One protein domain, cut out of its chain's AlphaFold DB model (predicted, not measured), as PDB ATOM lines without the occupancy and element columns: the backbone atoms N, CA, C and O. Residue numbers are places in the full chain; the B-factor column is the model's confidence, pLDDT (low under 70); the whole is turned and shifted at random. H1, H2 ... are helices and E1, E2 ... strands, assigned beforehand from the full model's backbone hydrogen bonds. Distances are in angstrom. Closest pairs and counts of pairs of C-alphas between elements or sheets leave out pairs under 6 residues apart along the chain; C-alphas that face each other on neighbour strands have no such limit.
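This is residues 3 to 176 of the 541 residues of the protein "C2 domain-containing protein" of Megaselia scalaris (UniProt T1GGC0). Two sheets of four strands each lie face to face as a sandwich with crossed strands, one fairly flat and the other curled; the long hairpin E6 and E7 reaches out beyond the sandwich as an arm. Three stretches stick out, residues 17 to 32, of which 29 to 32 belong to H1, residues 99 to 104 and residues 154 to 163, and the short helix H2 sits where the chain passes from E7 to E8. The printed part has 174 residues, with the order E1 E2 H1 E3 E4 E5 E6 E7 H2 E8 E9; both sheets, E5 E1 E9 E8 and E4 E3 E6 E7, are antiparallel. The class is mostly strand, though under half of the residues are in named elements. The whole is loose and flat, with a radius of gyration of the C-alphas of 20.4 A and spans of 66 by 56 by 27 A.

E1, residues 3 to 7, is an inner strand between E5, residues 64 to 68, and E9, residues 169 to 175; N 3 and O 67 are 2.8 A apart, N 7 and O 169 2.9 A, both within hydrogen-bond range. E8, residues 131 to 137, forms a hairpin with E9, with N 132 and O 174 at 2.8 A. E2, residues 11 to 13, pairs with no named strand, and H1, residues 29 to 34, is on neither sheet. E3, residues 42 to 48, and E4, residues 51 to 54, form a hairpin, with N 46 and O 53 at 2.8 A. E6, residues 83 to 97, is the antiparallel neighbour of E3, with N 45 and O 87 at 2.8 A, and forms a hairpin with E7, residues 107 to 122, with N 92 and O 112 at 2.8 A. E7 bends by 54 degrees at residue 119. This second sheet is twisted and curled like part of a barrel. The strands of the two sheets stand at 59 degrees. H2, residues 123 to 128, only grazes both sheets; the closest C-alphas of H2 and E9, Leu 126 and Ser 175, are 6.8 A apart. Every O i to N i+4 pair is within hydrogen-bond range in H2; in H1 it is 1 of 2.

E1 begins at C-alpha 3, (238.311, 266.716, 160.295). E3 is 20.0 A long, E6 41.8 A, E7 43.7 A, E8 17.9 A and E9 19.2 A. E7 begins at C-alpha 107, (262.450, 280.717, 142.089), and E9 ends at C-alpha 175, (237.291, 256.543, 166.319).

The C-alphas farthest apart, of Asn 25 and Val 78, are 68.1 A apart. The printed part has no cut; the links E2 to H1, E5 to E6 and E8 to E9 are long. The mean pLDDT of the printed part is 75.6, with values under 70 at residues 14 to 38, 77 to 78, 97 to 107 and 150 to 166.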
ATOM      1  N   ILE A   3     238.138 265.301 159.954       97.00
ATOM      2  CA  ILE A   3     238.311 266.716 160.295       97.00
ATOM      3  C   ILE A   3     237.490 267.552 159.321       97.00
ATOM      4  O   ILE A   3     237.684 267.489 158.108       97.00
ATOM      5  N   VAL A   4     236.600 268.380 159.861       96.44
ATOM      6  CA  VAL A   4     235.648 269.156 159.061       96.44
ATOM      7  C   VAL A   4     236.193 270.558 158.800       96.44
ATOM      8  O   VAL A   4     236.447 270.933 157.657       96.44
ATOM      9  N   ARG A   5     236.393 271.341 159.864       95.81
ATOM     10  CA  ARG A   5     236.768 272.762 159.798       95.81
ATOM     11  C   ARG A   5     237.401 273.235 161.104       95.81
ATOM     12  O   ARG A   5     237.286 272.542 162.117       95.81
ATOM     13  N   ALA A   6     237.979 274.430 161.090       94.88
ATOM     14  CA  ALA A   6     238.358 275.176 162.289       94.88
ATOM     15  C   ALA A   6     237.864 276.627 162.220       94.88
ATOM     16  O   ALA A   6     237.503 277.118 161.150       94.88
ATOM     17  N   SER A   7     237.852 277.311 163.361       92.69
ATOM     18  CA  SER A   7     237.566 278.743 163.450       92.69
ATOM     19  C   SER A   7     238.477 279.424 164.457       92.69
ATOM     20  O   SER A   7     238.828 278.813 165.465       92.69
ATOM     21  N   GLY A   8     238.799 280.695 164.222       89.88
ATOM     22  CA  GLY A   8     239.613 281.484 165.149       89.88
ATOM     23  C   GLY A   8     241.085 281.062 165.186       89.88
ATOM     24  O   GLY A   8     241.737 281.201 166.218       89.88
ATOM     25  N   ILE A   9     241.623 280.524 164.084       92.06
ATOM     26  CA  ILE A   9     243.064 280.266 163.976       92.06
ATOM     27  C   ILE A   9     243.806 281.615 163.946       92.06
ATOM     28  O   ILE A   9     243.411 282.488 163.168       92.06
ATOM     29  N   PRO A  10     244.877 281.807 164.741       91.06
ATOM     30  CA  PRO A  10     245.631 283.061 164.760       91.06
ATOM     31  C   PRO A  10     246.153 283.451 163.369       91.06
ATOM     32  O   PRO A  10     246.687 282.606 162.657       91.06
ATOM     33  N   ASN A  11     246.036 284.724 162.989       88.94
ATOM     34  CA  ASN A  11     246.582 285.256 161.738       88.94
ATOM     35  C   ASN A  11     248.056 285.638 161.901       88.94
ATOM     36  O   ASN A  11     248.492 285.975 162.997       88.94
ATOM     37  N   ARG A  12     248.832 285.638 160.812       86.94
ATOM     38  CA  ARG A  12     250.228 286.101 160.846       86.94
ATOM     39  C   ARG A  12     250.267 287.610 161.017       86.94
ATOM     40  O   ARG A  12     249.579 288.317 160.284       86.94
ATOM     41  N   LEU A  13     251.149 288.099 161.875       82.19
ATOM     42  CA  LEU A  13     251.507 289.513 161.929       82.19
ATOM     43  C   LEU A  13     252.349 289.894 160.708       82.19
ATOM     44  O   LEU A  13     253.319 289.210 160.373       82.19
ATOM     45  N   LEU A  14     252.003 291.003 160.053       67.44
ATOM     46  CA  LEU A  14     252.856 291.608 159.036       67.44
ATOM     47  C   LEU A  14     254.081 292.202 159.719       67.44
ATOM     48  O   LEU A  14     254.009 293.211 160.415       67.44
ATOM     49  N   GLN A  15     255.223 291.564 159.500       58.03
ATOM     50  CA  GLN A  15     256.507 292.139 159.855       58.03
ATOM     51  C   GLN A  15     256.931 293.042 158.698       58.03
ATOM     52  O   GLN A  15     257.216 292.569 157.599       58.03
ATOM     53  N   THR A  16     256.893 294.354 158.919       46.62
ATOM     54  CA  THR A  16     257.356 295.349 157.948       46.62
ATOM     55  C   THR A  16     258.833 295.109 157.660       46.62
ATOM     56  O   THR A  16     259.688 295.426 158.487       46.62
ATOM     57  N   ASN A  17     259.142 294.557 156.488       38.41
ATOM     58  CA  ASN A  17     260.509 294.513 155.992       38.41
ATOM     59  C   ASN A  17     261.015 295.956 155.856       38.41
ATOM     60  O   ASN A  17     260.435 296.765 155.135       38.41
ATOM     61  N   VAL A  18     262.120 296.277 156.528       38.16
ATOM     62  CA  VAL A  18     262.746 297.614 156.520       38.16
ATOM     63  C   VAL A  18     263.265 298.016 155.121       38.16
ATOM     64  O   VAL A  18     263.651 299.163 154.910       38.16
ATOM     65  N   TYR A  19     263.221 297.115 154.133       34.38
ATOM     66  CA  TYR A  19     263.739 297.349 152.783       34.38
ATOM     67  C   TYR A  19     262.768 298.027 151.803       34.38
ATOM     68  O   TYR A  19     263.237 298.589 150.815       34.38
ATOM     69  N   ASP A  20     261.463 298.102 152.083       33.78
ATOM     70  CA  ASP A  20     260.507 298.787 151.195       33.78
ATOM     71  C   ASP A  20     260.250 300.237 151.632       33.78
ATOM     72  O   ASP A  20     259.161 300.629 152.049       33.78
ATOM     73  N   ARG A  21     261.279 301.084 151.508       33.34
ATOM     74  CA  ARG A  21     261.102 302.545 151.427       33.34
ATOM     75  C   ARG A  21     261.150 302.989 149.968       33.34
ATOM     76  O   ARG A  21     262.048 303.724 149.565       33.34
ATOM     77  N   SER A  22     260.169 302.572 149.174       34.62
ATOM     78  CA  SER A  22     259.850 303.255 147.918       34.62
ATOM     79  C   SER A  22     258.594 304.102 148.133       34.62
ATOM     80  O   SER A  22     257.513 303.614 148.453       34.62
ATOM     81  N   GLY A  23     258.776 305.422 148.080       42.91
ATOM     82  CA  GLY A  23     257.721 306.391 148.350       42.91
ATOM     83  C   GLY A  23     256.631 306.356 147.285       42.91
ATOM     84  O   GLY A  23     256.921 306.482 146.099       42.91
ATOM     85  N   SER A  24     255.371 306.239 147.709       34.91
ATOM     86  CA  SER A  24     254.217 306.534 146.859       34.91
ATOM     87  C   SER A  24     252.925 306.695 147.674       34.91
ATOM     88  O   SER A  24     252.365 305.728 148.177       34.91
ATOM     89  N   ASN A  25     252.463 307.946 147.710       35.91
ATOM     90  CA  ASN A  25     251.089 308.458 147.780       35.91
ATOM     91  C   ASN A  25     250.124 308.072 148.920       35.91
ATOM     92  O   ASN A  25     249.802 306.922 149.200       35.91
ATOM     93  N   ALA A  26     249.546 309.140 149.481       38.59
ATOM     94  CA  ALA A  26     248.600 309.230 150.591       38.59
ATOM     95  C   ALA A  26     247.166 308.732 150.282       38.59
ATOM     96  O   ALA A  26     246.189 309.332 150.719       38.59
ATOM     97  N   SER A  27     247.026 307.630 149.542       34.88
ATOM     98  CA  SER A  27     245.763 306.869 149.401       34.88
ATOM     99  C   SER A  27     245.753 305.595 150.264       34.88
ATOM    100  O   SER A  27     244.838 304.778 150.198       34.88
ATOM    101  N   SER A  28     246.768 305.438 151.111       43.78
ATOM    102  CA  SER A  28     247.149 304.189 151.762       43.78
ATOM    103  C   SER A  28     246.687 304.035 153.210       43.78
ATOM    104  O   SER A  28     246.992 303.011 153.794       43.78
ATOM    105  N   TYR A  29     245.923 304.955 153.811       38.00
ATOM    106  CA  TYR A  29     245.498 304.780 155.213       38.00
ATOM    107  C   TYR A  29     244.461 303.654 155.405       38.00
ATOM    108  O   TYR A  29     244.586 302.870 156.342       38.00
ATOM    109  N   PHE A  30     243.509 303.491 154.475       33.72
ATOM    110  CA  PHE A  30     242.531 302.387 154.502       33.72
ATOM    111  C   PHE A  30     243.138 301.021 154.139       33.72
ATOM    112  O   PHE A  30     242.679 299.986 154.618       33.72
ATOM    113  N   LEU A  31     244.188 301.003 153.310       36.56
ATOM    114  CA  LEU A  31     244.960 299.791 153.031       36.56
ATOM    115  C   LEU A  31     245.921 299.486 154.188       36.56
ATOM    116  O   LEU A  31     245.943 298.362 154.650       36.56
ATOM    117  N   ALA A  32     246.626 300.470 154.748       38.50
ATOM    118  CA  ALA A  32     247.574 300.282 155.850       38.50
ATOM    119  C   ALA A  32     246.926 299.728 157.132       38.50
ATOM    120  O   ALA A  32     247.574 298.972 157.851       38.50
ATOM    121  N   GLN A  33     245.656 300.052 157.407       35.31
ATOM    122  CA  GLN A  33     244.918 299.464 158.535       35.31
ATOM    123  C   GLN A  33     244.472 298.013 158.273       35.31
ATOM    124  O   GLN A  33     244.472 297.209 159.197       35.31
ATOM    125  N   ASN A  34     244.204 297.637 157.016       37.28
ATOM    126  CA  ASN A  34     243.943 296.246 156.608       37.28
ATOM    127  C   ASN A  34     245.229 295.434 156.322       37.28
ATOM    128  O   ASN A  34     245.160 294.238 156.060       37.28
ATOM    129  N   VAL A  35     246.408 296.067 156.369       48.19
ATOM    130  CA  VAL A  35     247.727 295.508 156.007       48.19
ATOM    131  C   VAL A  35     248.590 295.329 157.266       48.19
ATOM    132  O   VAL A  35     249.795 295.550 157.257       48.19
ATOM    133  N   LYS A  36     248.000 294.888 158.385       51.88
ATOM    134  CA  LYS A  36     248.766 294.432 159.567       51.88
ATOM    135  C   LYS A  36     248.801 292.918 159.760       51.88
ATOM    136  O   LYS A  36     249.617 292.436 160.543       51.88
ATOM    137  N   THR A  37     247.986 292.158 159.033       56.25
ATOM    138  CA  THR A  37     247.982 290.696 159.097       56.25
ATOM    139  C   THR A  37     248.009 290.064 157.704       56.25
ATOM    140  O   THR A  37     247.531 290.647 156.734       56.25
ATOM    141  N   THR A  38     248.610 288.875 157.578       69.81
ATOM    142  CA  THR A  38     248.499 288.044 156.362       69.81
ATOM    143  C   THR A  38     247.738 286.760 156.653       69.81
ATOM    144  O   THR A  38     247.752 286.257 157.780       69.81
ATOM    145  N   ASN A  39     247.094 286.211 155.619       80.50
ATOM    146  CA  ASN A  39     246.377 284.949 155.738       80.50
ATOM    147  C   ASN A  39     247.341 283.813 156.103       80.50
ATOM    148  O   ASN A  39     248.366 283.599 155.448       80.50
ATOM    149  N   VAL A  40     246.972 283.071 157.142       90.56
ATOM    150  CA  VAL A  40     247.568 281.774 157.467       90.56
ATOM    151  C   VAL A  40     247.165 280.713 156.449       90.56
ATOM    152  O   VAL A  40     246.124 280.823 155.795       90.56
ATOM    153  N   LYS A  41     247.991 279.672 156.333       94.38
ATOM    154  CA  LYS A  41     247.713 278.461 155.558       94.38
ATOM    155  C   LYS A  41     247.710 277.235 156.475       94.38
ATOM    156  O   LYS A  41     248.675 276.463 156.470       94.38
ATOM    157  N   PRO A  42     246.685 277.084 157.328       96.12
ATOM    158  CA  PRO A  42     246.679 276.044 158.336       96.12
ATOM    159  C   PRO A  42     246.526 274.629 157.763       96.12
ATOM    160  O   PRO A  42     245.782 274.389 156.808       96.12
ATOM    161  N   PHE A  43     247.165 273.669 158.424       97.38
ATOM    162  CA  PHE A  43     246.883 272.239 158.295       97.38
ATOM    163  C   PHE A  43     246.838 271.577 159.672       97.38
ATOM    164  O   PHE A  43     247.443 272.058 160.636       97.38
ATOM    165  N   VAL A  44     246.126 270.456 159.762       97.81
ATOM    166  CA  VAL A  44     246.007 269.670 160.992       97.81
ATOM    167  C   VAL A  44     246.883 268.430 160.892       97.81
ATOM    168  O   VAL A  44     246.927 267.742 159.874       97.81
ATOM    169  N   SER A  45     247.578 268.144 161.979       96.88
ATOM    170  CA  SER A  45     248.453 266.999 162.158       96.88
ATOM    171  C   SER A  45     247.888 266.097 163.251       96.88
ATOM    172  O   SER A  45     247.629 266.546 164.366       96.88
ATOM    173  N   LEU A  46     247.711 264.818 162.939       96.81
ATOM    174  CA  LEU A  46     247.324 263.766 163.866       96.81
ATOM    175  C   LEU A  46     248.545 262.884 164.135       96.81
ATOM    176  O   LEU A  46     249.079 262.264 163.214       96.81
ATOM    177  N   SER A  47     248.989 262.798 165.388       94.25
ATOM    178  CA  SER A  47     250.157 261.993 165.747       94.25
ATOM    179  C   SER A  47     249.963 261.146 166.998       94.25
ATOM    180  O   SER A  47     249.316 261.543 167.967       94.25
ATOM    181  N   TYR A  48     250.589 259.972 166.992       91.25
ATOM    182  CA  TYR A  48     250.721 259.095 168.152       91.25
ATOM    183  C   TYR A  48     252.136 258.522 168.148       91.25
ATOM    184  O   TYR A  48     252.567 257.870 167.192       91.25
ATOM    185  N   LYS A  49     252.896 258.807 169.209       85.88
ATOM    186  CA  LYS A  49     254.331 258.493 169.305       85.88
ATOM    187  C   LYS A  49     255.116 259.016 168.093       85.88
ATOM    188  O   LYS A  49     255.358 260.222 168.009       85.88
ATOM    189  N   LYS A  50     255.551 258.118 167.201       83.38
ATOM    190  CA  LYS A  50     256.329 258.426 165.989       83.38
ATOM    191  C   LYS A  50     255.482 258.450 164.717       83.38
ATOM    192  O   LYS A  50     255.964 258.952 163.707       83.38
ATOM    193  N   ASN A  51     254.268 257.909 164.766       90.69
ATOM    194  CA  ASN A  51     253.387 257.859 163.610       90.69
ATOM    195  C   ASN A  51     252.670 259.203 163.487       90.69
ATOM    196  O   ASN A  51     252.268 259.801 164.491       90.69
ATOM    197  N   LEU A  52     252.542 259.673 162.251       93.56
ATOM    198  CA  LEU A  52     252.027 260.988 161.902       93.56
ATOM    199  C   LEU A  52     251.174 260.870 160.641       93.56
ATOM    200  O   LEU A  52     251.569 260.201 159.689       93.56
ATOM    201  N   SER A  53     250.055 261.576 160.627       95.88
ATOM    202  CA  SER A  53     249.201 261.796 159.466       95.88
ATOM    203  C   SER A  53     248.810 263.272 159.438       95.88
ATOM    204  O   SER A  53     248.641 263.869 160.500       95.88
ATOM    205  N   ARG A  54     248.709 263.900 158.264       95.94
ATOM    206  CA  ARG A  54     248.353 265.326 158.157       95.94
ATOM    207  C   ARG A  54     247.317 265.575 157.076       95.94
ATOM    208  O   ARG A  54     247.292 264.854 156.082       95.94
ATOM    209  N   SER A  55     246.531 266.627 157.266       97.44
ATOM    210  CA  SER A  55     245.624 267.149 156.248       97.44
ATOM    211  C   SER A  55     246.368 267.932 155.167       97.44
ATOM    212  O   SER A  55     247.547 268.301 155.328       97.44
ATOM    213  N   THR A  56     245.651 268.259 154.092       96.19
ATOM    214  CA  THR A  56     246.062 269.329 153.178       96.19
ATOM    215  C   THR A  56     246.050 270.690 153.880       96.19
ATOM    216  O   THR A  56     245.539 270.849 154.998       96.19
ATOM    217  N   THR A  57     246.677 271.679 153.245       95.38
ATOM    218  CA  THR A  57     246.605 273.076 153.672       95.38
ATOM    219  C   THR A  57     245.332 273.743 153.171       95.38
ATOM    220  O   THR A  57     244.935 273.584 152.019       95.38
ATOM    221  N   ALA A  58     244.714 274.534 154.040       94.38
ATOM    222  CA  ALA A  58     243.591 275.407 153.715       94.38
ATOM    223  C   ALA A  58     243.986 276.865 153.985       94.38
ATOM    224  O   ALA A  58     244.998 277.105 154.635       94.38
ATOM    225  N   GLU A  59     243.231 277.845 153.484       90.81
ATOM    226  CA  GLU A  59     243.560 279.270 153.646       90.81
ATOM    227  C   GLU A  59     242.685 279.967 154.698       90.81
ATOM    228  O   GLU A  59     241.482 279.719 154.802       90.81
ATOM    229  N   GLY A  60     243.294 280.901 155.432       90.25
ATOM    230  CA  GLY A  60     242.617 281.811 156.354       90.25
ATOM    231  C   GLY A  60     242.408 281.265 157.771       90.25
ATOM    232  O   GLY A  60     242.695 280.114 158.082       90.25
ATOM    233  N   SER A  61     241.891 282.135 158.645       89.81
ATOM    234  CA  SER A  61     241.637 281.857 160.073       89.81
ATOM    235  C   SER A  61     240.489 280.859 160.324       89.81
ATOM    236  O   SER A  61     240.377 280.276 161.403       89.81
ATOM    237  N   ASN A  62     239.633 280.635 159.319       92.69
ATOM    238  CA  ASN A  62     238.455 279.768 159.404       92.69
ATOM    239  C   ASN A  62     238.450 278.712 158.278       92.69
ATOM    240  O   ASN A  62     237.581 278.751 157.403       92.69
ATOM    241  N   PRO A  63     239.445 277.808 158.243       94.69
ATOM    242  CA  PRO A  63     239.610 276.835 157.167       94.69
ATOM    243  C   PRO A  63     238.563 275.714 157.206       94.69
ATOM    244  O   PRO A  63     238.039 275.347 158.261       94.69
ATOM    245  N   ILE A  64     238.331 275.100 156.045       96.19
ATOM    246  CA  ILE A  64     237.506 273.900 155.868       96.19
ATOM    247  C   ILE A  64     238.361 272.859 155.141       96.19
ATOM    248  O   ILE A  64     238.887 273.154 154.071       96.19
ATOM    249  N   TRP A  65     238.480 271.659 155.713       96.81
ATOM    250  CA  TRP A  65     239.235 270.544 155.122       96.81
ATOM    251  C   TRP A  65     238.303 269.456 154.591       96.81
ATOM    252  O   TRP A  65     238.405 269.080 153.430       96.81
ATOM    253  N   ASN A  66     237.352 268.989 155.409       96.12
ATOM    254  CA  ASN A  66     236.515 267.814 155.116       96.12
ATOM    255  C   ASN A  66     237.340 266.572 154.728       96.12
ATOM    256  O   ASN A  66     237.043 265.888 153.748       96.12
ATOM    257  N   GLU A  67     238.379 266.281 155.508       96.75
ATOM    258  CA  GLU A  67     239.342 265.215 155.227       96.75
ATOM    259  C   GLU A  67     239.335 264.124 156.290       96.75
ATOM    260  O   GLU A  67     239.104 264.370 157.475       96.75
ATOM    261  N   THR A  68     239.646 262.899 155.868       97.25
ATOM    262  CA  THR A  68     239.852 261.772 156.780       97.25
ATOM    263  C   THR A  68     241.338 261.461 156.885       97.25
ATOM    264  O   THR A  68     241.983 261.145 155.893       97.25
ATOM    265  N   LEU A  69     241.866 261.552 158.104       96.62
ATOM    266  CA  LEU A  69     243.228 261.171 158.455       96.62
ATOM    267  C   LEU A  69     243.236 259.798 159.107       96.62
ATOM    268  O   LEU A  69     242.636 259.614 160.172       96.62
ATOM    269  N   ASP A  70     243.969 258.870 158.513       94.88
ATOM    270  CA  ASP A  70     244.221 257.559 159.098       94.88
ATOM    271  C   ASP A  70     245.581 257.538 159.787       94.88
ATOM    272  O   ASP A  70     246.558 258.113 159.302       94.88
ATOM    273  N   LEU A  71     245.624 256.899 160.954       93.12
ATOM    274  CA  LEU A  71     246.827 256.756 161.759       93.12
ATOM    275  C   LEU A  71     246.902 255.327 162.282       93.12
ATOM    276  O   LEU A  71     246.094 254.916 163.114       93.12
ATOM    277  N   GLU A  72     247.895 254.580 161.817       89.81
ATOM    278  CA  GLU A  72     248.145 253.230 162.307       89.81
ATOM    279  C   GLU A  72     248.800 253.270 163.691       89.81
ATOM    280  O   GLU A  72     249.783 253.981 163.918       89.81
ATOM    281  N   VAL A  73     248.276 252.472 164.620       84.88
ATOM    282  CA  VAL A  73     248.832 252.309 165.966       84.88
ATOM    283  C   VAL A  73     249.315 250.870 166.113       84.88
ATOM    284  O   VAL A  73     248.521 249.947 166.272       84.88
ATOM    285  N   VAL A  74     250.631 250.677 166.027       77.50
ATOM    286  CA  VAL A  74     251.265 249.348 166.032       77.50
ATOM    287  C   VAL A  74     251.771 249.024 167.435       77.50
ATOM    288  O   VAL A  74     252.974 249.029 167.686       77.50
ATOM    289  N   GLU A  75     250.854 248.802 168.376       75.19
ATOM    290  CA  GLU A  75     251.189 248.482 169.769       75.19
ATOM    291  C   GLU A  75     250.209 247.486 170.380       75.19
ATOM    292  O   GLU A  75     249.059 247.377 169.950       75.19
ATOM    293  N   SER A  76     250.660 246.762 171.410       70.62
ATOM    294  CA  SER A  76     249.745 245.943 172.200       70.62
ATOM    295  C   SER A  76     248.755 246.856 172.941       70.62
ATOM    296  O   SER A  76     249.152 247.934 173.391       70.62
ATOM    297  N   PRO A  77     247.490 246.442 173.142       68.19
ATOM    298  CA  PRO A  77     246.516 247.227 173.902       68.19
ATOM    299  C   PRO A  77     246.989 247.648 175.299       68.19
ATOM    300  O   PRO A  77     246.597 248.696 175.803       68.19
ATOM    301  N   VAL A  78     247.859 246.843 175.915       67.69
ATOM    302  CA  VAL A  78     248.414 247.092 177.251       67.69
ATOM    303  C   VAL A  78     249.468 248.205 177.225       67.69
ATOM    304  O   VAL A  78     249.695 248.845 178.250       67.69
ATOM    305  N   ASP A  79     250.079 248.471 176.068       72.31
ATOM    306  CA  ASP A  79     251.115 249.490 175.858       72.31
ATOM    307  C   ASP A  79     250.570 250.828 175.327       72.31
ATOM    308  O   ASP A  79     251.323 251.808 175.240       72.31
ATOM    309  N   LEU A  80     249.259 250.900 175.063       76.94
ATOM    310  CA  LEU A  80     248.544 252.121 174.694       76.94
ATOM    311  C   LEU A  80     248.403 253.044 175.908       76.94
ATOM    312  O   LEU A  80     247.488 252.913 176.723       76.94
ATOM    313  N   LYS A  81     249.375 253.948 176.056       76.06
ATOM    314  CA  LYS A  81     249.567 254.744 177.280       76.06
ATOM    315  C   LYS A  81     249.781 256.235 177.040       76.06
ATOM    316  O   LYS A  81     249.892 256.983 178.005       76.06
ATOM    317  N   ASP A  82     249.910 256.649 175.784       81.88
ATOM    318  CA  ASP A  82     250.213 258.033 175.422       81.88
ATOM    319  C   ASP A  82     248.974 258.757 174.880       81.88
ATOM    320  O   ASP A  82     247.975 258.144 174.501       81.88
ATOM    321  N   ASP A  83     249.050 260.084 174.844       88.50
ATOM    322  CA  ASP A  83     248.021 260.902 174.214       88.50
ATOM    323  C   ASP A  83     248.154 260.847 172.691       88.50
ATOM    324  O   ASP A  83     249.252 260.939 172.129       88.50
ATOM    325  N   ILE A  84     247.011 260.782 172.019       92.50
ATOM    326  CA  ILE A  84     246.889 261.166 170.620       92.50
ATOM    327  C   ILE A  84     246.959 262.693 170.571       92.50
ATOM    328  O   ILE A  84     246.193 263.390 171.244       92.50
ATOM    329  N   ARG A  85     247.903 263.219 169.794       94.12
ATOM    330  CA  ARG A  85     248.100 264.657 169.609       94.12
ATOM    331  C   ARG A  85     247.427 265.094 168.319       94.12
ATOM    332  O   ARG A  85     247.678 264.517 167.263       94.12
ATOM    333  N   ILE A  86     246.601 266.121 168.427       96.75
ATOM    334  CA  ILE A  86     245.986 266.819 167.305       96.75
ATOM    335  C   ILE A  86     246.569 268.228 167.319       96.75
ATOM    336  O   ILE A  86     246.293 269.008 168.225       96.75
ATOM    337  N   GLU A  87     247.435 268.536 166.368       96.88
ATOM    338  CA  GLU A  87     248.223 269.768 166.332       96.88
ATOM    339  C   GLU A  87     247.826 270.600 165.111       96.88
ATOM    340  O   GLU A  87     247.609 270.051 164.030       96.88
ATOM    341  N   ILE A  88     247.739 271.920 165.274       96.88
ATOM    342  CA  ILE A  88     247.511 272.850 164.164       96.88
ATOM    343  C   ILE A  88     248.831 273.539 163.842       96.88
ATOM    344  O   ILE A  88     249.499 274.079 164.728       96.88
ATOM    345  N   PHE A  89     249.180 273.532 162.563       96.50
ATOM    346  CA  PHE A  89     250.355 274.199 162.027       96.50
ATOM    347  C   PHE A  89     249.947 275.203 160.960       96.50
ATOM    348  O   PHE A  89     248.946 275.005 160.279       96.50
ATOM    349  N   ASP A  90     250.757 276.235 160.782       95.00
ATOM    350  CA  ASP A  90     250.699 277.168 159.669       95.00
ATOM    351  C   ASP A  90     251.821 276.878 158.662       95.00
ATOM    352  O   ASP A  90     252.999 276.850 159.027       95.00
ATOM    353  N   GLU A  91     251.466 276.673 157.394       93.19
ATOM    354  CA  GLU A  91     252.430 276.450 156.317       93.19
ATOM    355  C   GLU A  91     252.897 277.781 155.712       93.19
ATOM    356  O   GLU A  91     252.174 278.470 154.983       93.19
ATOM    357  N   TYR A  92     254.136 278.159 156.012       85.25
ATOM    358  CA  TYR A  92     254.751 279.386 155.525       85.25
ATOM    359  C   TYR A  92     255.688 279.083 154.352       85.25
ATOM    360  O   TYR A  92     256.650 278.331 154.492       85.25
ATOM    361  N   VAL A  93     255.412 279.678 153.187       82.56
ATOM    362  CA  VAL A  93     256.218 279.501 151.973       82.56
ATOM    363  C   VAL A  93     257.052 280.752 151.734       82.56
ATOM    364  O   VAL A  93     256.518 281.842 151.539       82.56
ATOM    365  N   GLU A  94     258.367 280.585 151.734       76.81
ATOM    366  CA  GLU A  94     259.344 281.629 151.445       76.81
ATOM    367  C   GLU A  94     259.911 281.434 150.037       76.81
ATOM    368  O   GLU A  94     260.444 280.369 149.717       76.81
ATOM    369  N   ASN A  95     259.803 282.464 149.195       74.94
ATOM    370  CA  ASN A  95     260.401 282.474 147.862       74.94
ATOM    371  C   ASN A  95     261.837 283.003 147.959       74.94
ATOM    372  O   ASN A  95     262.053 284.162 148.305       74.94
ATOM    373  N   LEU A  96     262.811 282.162 147.629       70.56
ATOM    374  CA  LEU A  96     264.220 282.513 147.511       70.56
ATOM    375  C   LEU A  96     264.500 282.855 146.045       70.56
ATOM    376  O   LEU A  96     264.360 282.005 145.160       70.56
ATOM    377  N   ILE A  97     264.876 284.107 145.792       63.47
ATOM    378  CA  ILE A  97     265.321 284.566 144.475       63.47
ATOM    379  C   ILE A  97     266.844 284.412 144.445       63.47
ATOM    380  O   ILE A  97     267.544 285.026 145.246       63.47
ATOM    381  N   ASN A  98     267.360 283.569 143.549       57.00
ATOM    382  CA  ASN A  98     268.799 283.495 143.303       57.00
ATOM    383  C   ASN A  98     269.220 284.712 142.469       57.00
ATOM    384  O   ASN A  98     268.894 284.790 141.287       57.00
ATOM    385  N   GLU A  99     269.965 285.642 143.066       55.41
ATOM    386  CA  GLU A  99     270.513 286.810 142.357       55.41
ATOM    387  C   GLU A  99     271.698 286.452 141.430       55.41
ATOM    388  O   GLU A  99     272.082 287.249 140.577       55.41
ATOM    389  N   ASP A 100     272.245 285.232 141.532       56.16
ATOM    390  CA  ASP A 100     273.531 284.856 140.924       56.16
ATOM    391  C   ASP A 100     273.493 284.413 139.444       56.16
ATOM    392  O   ASP A 100     274.552 284.191 138.853       56.16
ATOM    393  N   TYR A 101     272.330 284.304 138.787       54.59
ATOM    394  CA  TYR A 101     272.271 283.880 137.375       54.59
ATOM    395  C   TYR A 101     271.435 284.813 136.498       54.59
ATOM    396  O   TYR A 101     270.215 284.719 136.392       54.59
ATOM    397  N   SER A 102     272.139 285.664 135.754       54.06
ATOM    398  CA  SER A 102     271.628 286.664 134.809       54.06
ATOM    399  C   SER A 102     270.898 286.116 133.565       54.06
ATOM    400  O   SER A 102     270.736 286.852 132.591       54.06
ATOM    401  N   ARG A 103     270.439 284.852 133.546       55.19
ATOM    402  CA  ARG A 103     269.722 284.270 132.387       55.19
ATOM    403  C   ARG A 103     268.546 283.329 132.687       55.19
ATOM    404  O   ARG A 103     267.860 282.949 131.744       55.19
ATOM    405  N   SER A 104     268.242 283.013 133.945       54.00
ATOM    406  CA  SER A 104     267.049 282.225 134.295       54.00
ATOM    407  C   SER A 104     266.638 282.502 135.737       54.00
ATOM    408  O   SER A 104     267.357 282.153 136.669       54.00
ATOM    409  N   MET A 105     265.482 283.139 135.920       57.28
ATOM    410  CA  MET A 105     264.910 283.428 137.236       57.28
ATOM    411  C   MET A 105     264.318 282.141 137.825       57.28
ATOM    412  O   MET A 105     263.115 281.902 137.761       57.28
ATOM    413  N   GLU A 106     265.181 281.265 138.338       59.44
ATOM    414  CA  GLU A 106     264.764 280.085 139.094       59.44
ATOM    415  C   GLU A 106     264.327 280.523 140.497       59.44
ATOM    416  O   GLU A 106     265.142 280.955 141.315       59.44
ATOM    417  N   VAL A 107     263.023 280.440 140.767       64.81
ATOM    418  CA  VAL A 107     262.450 280.717 142.089       64.81
ATOM    419  C   VAL A 107     262.473 279.428 142.902       64.81
ATOM    420  O   VAL A 107     261.749 278.480 142.596       64.81
ATOM    421  N   TYR A 108     263.287 279.392 143.953       73.25
ATOM    422  CA  TYR A 108     263.305 278.279 144.898       73.25
ATOM    423  C   TYR A 108     262.307 278.565 146.017       73.25
ATOM    424  O   TYR A 108     262.384 279.604 146.664       73.25
ATOM    425  N   GLN A 109     261.380 277.647 146.281       75.75
ATOM    426  CA  GLN A 109     260.443 277.784 147.397       75.75
ATOM    427  C   GLN A 109     260.903 276.942 148.577       75.75
ATOM    428  O   GLN A 109     261.195 275.753 148.433       75.75
ATOM    429  N   ARG A 110     260.950 277.549 149.762       76.25
ATOM    430  CA  ARG A 110     261.145 276.831 151.018       76.25
ATOM    431  C   ARG A 110     259.857 276.863 151.822       76.25
ATOM    432  O   ARG A 110     259.282 277.923 152.036       76.25
ATOM    433  N   ILE A 111     259.436 275.690 152.276       83.12
ATOM    434  CA  ILE A 111     258.219 275.509 153.061       83.12
ATOM    435  C   ILE A 111     258.618 275.298 154.522       83.12
ATOM    436  O   ILE A 111     259.437 274.427 154.827       83.12
ATOM    437  N   TYR A 112     258.037 276.093 155.410       84.06
ATOM    438  CA  TYR A 112     258.150 275.982 156.858       84.06
ATOM    439  C   TYR A 112     256.783 275.627 157.445       84.06
ATOM    440  O   TYR A 112     255.748 275.975 156.879       84.06
ATOM    441  N   ALA A 113     256.783 274.946 158.587       90.69
ATOM    442  CA  ALA A 113     255.573 274.620 159.330       90.69
ATOM    443  C   ALA A 113     255.702 275.173 160.749       90.69
ATOM    444  O   ALA A 113     256.472 274.650 161.556       90.69
ATOM    445  N   ASN A 114     254.949 276.227 161.038       91.88
ATOM    446  CA  ASN A 114     254.949 276.884 162.336       91.88
ATOM    447  C   ASN A 114     253.844 276.285 163.200       91.88
ATOM    448  O   ASN A 114     252.683 276.275 162.805       91.88
ATOM    449  N   TRP A 115     254.186 275.778 164.378       95.00
ATOM    450  CA  TRP A 115     253.198 275.230 165.303       95.00
ATOM    451  C   TRP A 115     252.359 276.348 165.940       95.00
ATOM    452  O   TRP A 115     252.919 277.313 166.459       95.00
ATOM    453  N   LEU A 116     251.030 276.209 165.911       94.75
ATOM    454  CA  LEU A 116     250.089 277.203 166.452       94.75
ATOM    455  C   LEU A 116     249.426 276.754 167.756       94.75
ATOM    456  O   LEU A 116     249.058 277.590 168.576       94.75
ATOM    457  N   GLY A 117     249.234 275.448 167.945       94.38
ATOM    458  CA  GLY A 117     248.553 274.912 169.120       94.38
ATOM    459  C   GLY A 117     248.285 273.418 169.036       94.38
ATOM    460  O   GLY A 117     248.540 272.769 168.018       94.38
ATOM    461  N   GLU A 118     247.764 272.856 170.125       95.06
ATOM    462  CA  GLU A 118     247.487 271.421 170.222       95.06
ATOM    463  C   GLU A 118     246.216 271.100 171.015       95.06
ATOM    464  O   GLU A 118     245.793 271.841 171.901       95.06
ATOM    465  N   TYR A 119     245.652 269.932 170.743       94.50
ATOM    466  CA  TYR A 119     244.687 269.237 171.576       94.50
ATOM    467  C   TYR A 119     245.218 267.833 171.866       94.50
ATOM    468  O   TYR A 119     245.677 267.127 170.963       94.50
ATOM    469  N   ARG A 120     245.190 267.429 173.139       91.69
ATOM    470  CA  ARG A 120     245.686 266.123 173.584       91.69
ATOM    471  C   ARG A 120     244.539 265.264 174.061       91.69
ATOM    472  O   ARG A 120     243.826 265.632 174.992       91.69
ATOM    473  N   LEU A 121     244.405 264.109 173.429       92.00
ATOM    474  CA  LEU A 121     243.369 263.140 173.717       92.00
ATOM    475  C   LEU A 121     244.009 261.856 174.255       92.00
ATOM    476  O   LEU A 121     244.660 261.148 173.483       92.00
ATOM    477  N   PRO A 122     243.816 261.515 175.539       89.38
ATOM    478  CA  PRO A 122     244.253 260.237 176.077       89.38
ATOM    479  C   PRO A 122     243.679 259.086 175.259       89.38
ATOM    480  O   PRO A 122     242.466 258.994 175.058       89.38
ATOM    481  N   ILE A 123     244.539 258.171 174.807       87.31
ATOM    482  CA  ILE A 123     244.077 257.007 174.042       87.31
ATOM    483  C   ILE A 123     243.111 256.135 174.858       87.31
ATOM    484  O   ILE A 123     242.187 255.550 174.301       87.31
ATOM    485  N   SER A 124     243.256 256.125 176.187       83.19
ATOM    486  CA  SER A 124     242.336 255.470 177.124       83.19
ATOM    487  C   SER A 124     240.896 255.979 177.006       83.19
ATOM    488  O   SER A 124     239.963 255.180 177.111       83.19
ATOM    489  N   THR A 125     240.702 257.268 176.718       87.88
ATOM    490  CA  THR A 125     239.384 257.864 176.463       87.88
ATOM    491  C   THR A 125     238.756 257.267 175.209       87.88
ATOM    492  O   THR A 125     237.584 256.913 175.244       87.88
ATOM    493  N   LEU A 126     239.524 257.083 174.131       87.75
ATOM    494  CA  LEU A 126     239.035 256.462 172.891       87.75
ATOM    495  C   LEU A 126     238.807 254.957 173.012       87.75
ATOM    496  O   LEU A 126     237.882 254.420 172.409       87.75
ATOM    497  N   LEU A 127     239.632 254.275 173.802       85.25
ATOM    498  CA  LEU A 127     239.425 252.863 174.101       85.25
ATOM    499  C   LEU A 127     238.102 252.681 174.861       85.25
ATOM    500  O   LEU A 127     237.305 251.813 174.510       85.25
ATOM    501  N   LYS A 128     237.843 253.510 175.886       81.69
ATOM    502  CA  LYS A 128     236.603 253.452 176.683       81.69
ATOM    503  C   LYS A 128     235.400 253.951 175.878       81.69
ATOM    504  O   LYS A 128     234.301 253.412 175.988       81.69
ATOM    505  N   HIS A 129     235.612 254.977 175.063       83.31
ATOM    506  CA  HIS A 129     234.608 255.636 174.244       83.31
ATOM    507  C   HIS A 129     235.010 255.524 172.771       83.31
ATOM    508  O   HIS A 129     235.669 256.396 172.217       83.31
ATOM    509  N   LYS A 130     234.599 254.408 172.153       87.88
ATOM    510  CA  LYS A 130     234.952 253.927 170.798       87.88
ATOM    511  C   LYS A 130     234.979 255.003 169.701       87.88
ATOM    512  O   LYS A 130     235.660 254.842 168.687       87.88
ATOM    513  N   MET A 131     234.198 256.065 169.882       92.06
ATOM    514  CA  MET A 131     234.109 257.210 168.994       92.06
ATOM    515  C   MET A 131     233.862 258.484 169.802       92.06
ATOM    516  O   MET A 131     233.030 258.509 170.706       92.06
ATOM    517  N   ILE A 132     234.544 259.553 169.411       93.12
ATOM    518  CA  ILE A 132     234.440 260.895 169.975       93.12
ATOM    519  C   ILE A 132     234.129 261.850 168.829       93.12
ATOM    520  O   ILE A 132     234.758 261.775 167.777       93.12
ATOM    521  N   HIS A 133     233.165 262.742 169.022       92.62
ATOM    522  CA  HIS A 133     232.788 263.757 168.044       92.62
ATOM    523  C   HIS A 133     232.400 265.045 168.761       92.62
ATOM    524  O   HIS A 133     231.904 265.001 169.888       92.62
ATOM    525  N   GLY A 134     232.617 266.183 168.109       91.50
ATOM    526  CA  GLY A 134     232.204 267.471 168.650       91.50
ATOM    527  C   GLY A 134     233.053 268.633 168.163       91.50
ATOM    528  O   GLY A 134     233.722 268.560 167.130       91.50
ATOM    529  N   VAL A 135     232.982 269.710 168.940       92.69
ATOM    530  CA  VAL A 135     233.772 270.928 168.776       92.69
ATOM    531  C   VAL A 135     234.730 270.999 169.948       92.69
ATOM    532  O   VAL A 135     234.300 270.887 171.095       92.69
ATOM    533  N   PHE A 136     236.014 271.160 169.663       93.25
ATOM    534  CA  PHE A 136     237.057 271.133 170.677       93.25
ATOM    535  C   PHE A 136     237.862 272.419 170.624       93.25
ATOM    536  O   PHE A 136     238.332 272.818 169.560       93.25
ATOM    537  N   GLU A 137     238.026 273.052 171.780       93.12
ATOM    538  CA  GLU A 137     238.923 274.190 171.924       93.12
ATOM    539  C   GLU A 137     240.379 273.711 171.868       93.12
ATOM    540  O   GLU A 137     240.810 272.845 172.635       93.12
ATOM    541  N   ILE A 138     241.137 274.271 170.932       93.94
ATOM    542  CA  ILE A 138     242.560 274.013 170.747       93.94
ATOM    543  C   ILE A 138     243.329 274.859 171.755       93.94
ATOM    544  O   ILE A 138     243.090 276.059 171.894       93.94
ATOM    545  N   ASN A 139     244.296 274.249 172.439       91.69
ATOM    546  CA  ASN A 139     245.163 274.968 173.358       91.69
ATOM    547  C   ASN A 139     246.192 275.777 172.561       91.69
ATOM    548  O   ASN A 139     247.234 275.251 172.152       91.69
ATOM    549  N   ILE A 140     245.870 277.047 172.325       91.38
ATOM    550  CA  ILE A 140     246.787 278.035 171.761       91.38
ATOM    551  C   ILE A 140     247.681 278.573 172.894       91.38
ATOM    552  O   ILE A 140     247.175 278.911 173.968       91.38
ATOM    553  N   PRO A 141     249.008 278.663 172.691       89.25
ATOM    554  CA  PRO A 141     249.923 279.339 173.603       89.25
ATOM    555  C   PRO A 141     249.427 280.715 174.035       89.25
ATOM    556  O   PRO A 141     248.987 281.504 173.203       89.25
ATOM    557  N   LYS A 142     249.610 281.056 175.317       85.44
ATOM    558  CA  LYS A 142     249.320 282.414 175.816       85.44
ATOM    559  C   LYS A 142     250.092 283.494 175.063       85.44
ATOM    560  O   LYS A 142     249.638 284.625 174.965       85.44
ATOM    561  N   LEU A 143     251.272 283.139 174.565       87.50
ATOM    562  CA  LEU A 143     252.092 283.997 173.734       87.50
ATOM    563  C   LEU A 143     252.531 283.205 172.506       87.50
ATOM    564  O   LEU A 143     253.260 282.222 172.645       87.50
ATOM    565  N   LEU A 144     252.085 283.642 171.331       89.06
ATOM    566  CA  LEU A 144     252.416 283.071 170.027       89.06
ATOM    567  C   LEU A 144     253.046 284.177 169.165       89.06
ATOM    568  O   LEU A 144     252.356 284.977 168.537       89.06
ATOM    569  N   VAL A 145     254.374 284.273 169.197       87.81
ATOM    570  CA  VAL A 145     255.122 285.355 168.547       87.81
ATOM    571  C   VAL A 145     255.064 285.191 167.033       87.81
ATOM    572  O   VAL A 145     255.320 284.108 166.506       87.81
ATOM    573  N   GLY A 146     254.724 286.280 166.344       86.19
ATOM    574  CA  GLY A 146     254.502 286.296 164.898       86.19
ATOM    575  C   GLY A 146     253.035 286.132 164.491       86.19
ATOM    576  O   GLY A 146     252.749 286.182 163.295       86.19
ATOM    577  N   TYR A 147     252.110 285.993 165.449       88.38
ATOM    578  CA  TYR A 147     250.679 285.824 165.187       88.38
ATOM    579  C   TYR A 147     249.807 286.715 166.081       88.38
ATOM    580  O   TYR A 147     250.210 287.088 167.182       88.38
ATOM    581  N   THR A 148     248.593 287.024 165.623       84.56
ATOM    582  CA  THR A 148     247.529 287.671 166.406       84.56
ATOM    583  C   THR A 148     246.233 286.890 166.321       84.56
ATOM    584  O   THR A 148     245.867 286.354 165.276       84.56
ATOM    585  N   ILE A 149     245.514 286.846 167.438       71.81
ATOM    586  CA  ILE A 149     244.207 286.189 167.522       71.81
ATOM    587  C   ILE A 149     243.071 287.187 167.219       71.81
ATOM    588  O   ILE A 149     241.980 286.789 166.821       71.81
ATOM    589  N   HIS A 150     243.337 288.493 167.337       62.25
ATOM    590  CA  HIS A 150     242.359 289.551 167.106       62.25
ATOM    591  C   HIS A 150     242.396 290.096 165.672       62.25
ATOM    592  O   HIS A 150     243.454 290.430 165.132       62.25
ATOM    593  N   ASN A 151     241.207 290.250 165.086       47.56
ATOM    594  CA  ASN A 151     240.946 291.276 164.084       47.56
ATOM    595  C   ASN A 151     240.564 292.550 164.851       47.56
ATOM    596  O   ASN A 151     239.379 292.806 165.042       47.56
ATOM    597  N   ASP A 152     241.536 293.347 165.293       38.16
ATOM    598  CA  ASP A 152     241.312 294.589 166.064       38.16
ATOM    599  C   ASP A 152     240.531 295.690 165.304       38.16
ATOM    600  O   ASP A 152     240.508 296.848 165.716       38.16
ATOM    601  N   HIS A 153     239.910 295.389 164.159       39.38
ATOM    602  CA  HIS A 153     239.412 296.397 163.216       39.38
ATOM    603  C   HIS A 153     237.976 296.182 162.732       39.38
ATOM    604  O   HIS A 153     237.558 296.808 161.762       39.38
ATOM    605  N   VAL A 154     237.189 295.349 163.416       36.91
ATOM    606  CA  VAL A 154     235.742 295.279 163.177       36.91
ATOM    607  C   VAL A 154     235.010 295.789 164.417       36.91
ATOM    608  O   VAL A 154     234.394 295.027 165.154       36.91
ATOM    609  N   GLU A 155     235.062 297.106 164.635       30.80
ATOM    610  CA  GLU A 155     234.032 297.823 165.399       30.80
ATOM    611  C   GLU A 155     232.721 297.781 164.594       30.80
ATOM    612  O   GLU A 155     232.283 298.769 164.009       30.80
ATOM    613  N   ILE A 156     232.092 296.609 164.495       33.31
ATOM    614  CA  ILE A 156     230.653 296.574 164.247       33.31
ATOM    615  C   ILE A 156     230.026 296.558 165.640       33.31
ATOM    616  O   ILE A 156     230.284 295.615 166.391       33.31
ATOM    617  N   PRO A 157     229.208 297.558 166.009       29.73
ATOM    618  CA  PRO A 157     228.415 297.497 167.223       29.73
ATOM    619  C   PRO A 157     227.312 296.457 167.000       29.73
ATOM    620  O   PRO A 157     226.192 296.774 166.606       29.73
ATOM    621  N   ILE A 158     227.652 295.181 167.170       34.28
ATOM    622  CA  ILE A 158     226.674 294.109 167.307       34.28
ATOM    623  C   ILE A 158     226.465 293.958 168.808       34.28
ATOM    624  O   ILE A 158     227.221 293.261 169.473       34.28
ATOM    625  N   GLU A 159     225.421 294.592 169.342       29.41
ATOM    626  CA  GLU A 159     224.976 294.497 170.747       29.41
ATOM    627  C   GLU A 159     224.567 293.066 171.188       29.41
ATOM    628  O   GLU A 159     223.875 292.895 172.180       29.41
ATOM    629  N   ASN A 160     224.989 292.018 170.472       29.42
ATOM    630  CA  ASN A 160     224.710 290.608 170.759       29.42
ATOM    631  C   ASN A 160     225.873 289.666 170.378       29.42
ATOM    632  O   ASN A 160     225.649 288.472 170.164       29.42
ATOM    633  N   SER A 161     227.117 290.147 170.260       28.70
ATOM    634  CA  SER A 161     228.252 289.219 170.261       28.70
ATOM    635  C   SER A 161     228.448 288.720 171.687       28.70
ATOM    636  O   SER A 161     228.934 289.464 172.535       28.70
ATOM    637  N   LEU A 162     228.057 287.467 171.949       31.45
ATOM    638  CA  LEU A 162     228.594 286.705 173.076       31.45
ATOM    639  C   LEU A 162     230.095 286.988 173.148       31.45
ATOM    640  O   LEU A 162     230.749 286.875 172.110       31.45
ATOM    641  N   ASP A 163     230.599 287.361 174.325       29.95
ATOM    642  CA  ASP A 163     232.026 287.481 174.625       29.95
ATOM    643  C   ASP A 163     232.747 286.228 174.122       29.95
ATOM    644  O   ASP A 163     232.851 285.208 174.802       29.95
ATOM    645  N   THR A 164     233.191 286.268 172.869       33.97
ATOM    646  CA  THR A 164     233.915 285.172 172.257       33.97
ATOM    647  C   THR A 164     235.346 285.496 172.610       33.97
ATOM    648  O   THR A 164     236.046 286.181 171.864       33.97
ATOM    649  N   SER A 165     235.768 285.062 173.799       47.50
ATOM    650  CA  SER A 165     237.188 284.854 174.061       47.50
ATOM    651  C   SER A 165     237.779 284.218 172.807       47.50
ATOM    652  O   SER A 165     237.178 283.292 172.262       47.50
ATOM    653  N   ALA A 166     238.870 284.781 172.293       63.16
ATOM    654  CA  ALA A 166     239.443 284.437 171.000       63.16
ATOM    655  C   ALA A 166     239.981 282.986 171.010       63.16
ATOM    656  O   ALA A 166     241.173 282.729 171.158       63.16
ATOM    657  N   SER A 167     239.066 282.024 170.944       81.94
ATOM    658  CA  SER A 167     239.301 280.599 171.115       81.94
ATOM    659  C   SER A 167     239.359 279.952 169.740       81.94
ATOM    660  O   SER A 167     238.454 280.103 168.918       81.94
ATOM    661  N   CYS A 168     240.430 279.202 169.495       91.62
ATOM    662  CA  CYS A 168     240.557 278.391 168.294       91.62
ATOM    663  C   CYS A 168     239.741 277.108 168.479       91.62
ATOM    664  O   CYS A 168     240.018 276.322 169.386       91.62
ATOM    665  N   LEU A 169     238.729 276.892 167.642       94.69
ATOM    666  CA  LEU A 169     237.837 275.734 167.718       94.69
ATOM    667  C   LEU A 169     238.085 274.797 166.537       94.69
ATOM    668  O   LEU A 169     238.218 275.254 165.401       94.69
ATOM    669  N   LEU A 170     238.096 273.490 166.787       95.81
ATOM    670  CA  LEU A 170     238.264 272.451 165.771       95.81
ATOM    671  C   LEU A 170     237.087 271.470 165.798       95.81
ATOM    672  O   LEU A 170     236.730 270.931 166.847       95.81
ATOM    673  N   TRP A 171     236.510 271.203 164.626       96.56
ATOM    674  CA  TRP A 171     235.426 270.237 164.443       96.56
ATOM    675  C   TRP A 171     235.991 268.926 163.915       96.56
ATOM    676  O   TRP A 171     236.472 268.869 162.778       96.56
ATOM    677  N   PHE A 172     235.890 267.864 164.710       96.56
ATOM    678  CA  PHE A 172     236.328 266.545 164.273       96.56
ATOM    679  C   PHE A 172     235.542 265.396 164.901       96.56
ATOM    680  O   PHE A 172     234.884 265.528 165.934       96.56
ATOM    681  N   THR A 173     235.646 264.240 164.250       96.94
ATOM    682  CA  THR A 173     235.244 262.934 164.771       96.94
ATOM    683  C   THR A 173     236.433 261.983 164.717       96.94
ATOM    684  O   THR A 173     237.103 261.859 163.691       96.94
ATOM    685  N   ILE A 174     236.714 261.287 165.811       95.75
ATOM    686  CA  ILE A 174     237.798 260.311 165.909       95.75
ATOM    687  C   ILE A 174     237.266 259.006 166.495       95.75
ATOM    688  O   ILE A 174     236.463 259.006 167.421       95.75
ATOM    689  N   SER A 175     237.698 257.889 165.927       94.44
ATOM    690  CA  SER A 175     237.291 256.543 166.319       94.44
ATOM    691  C   SER A 175     238.485 255.606 166.238       94.44
ATOM    692  O   SER A 175     239.409 255.851 165.458       94.44
ATOM    693  N   ILE A 176     238.450 254.526 167.014       90.00
ATOM    694  CA  ILE A 176     239.477 253.480 167.006       90.00
ATOM    695  C   ILE A 176     238.916 252.178 166.420       90.00
ATOM    696  O   ILE A 176     237.773 251.811 166.690       90.00
TER     697      ILE A 176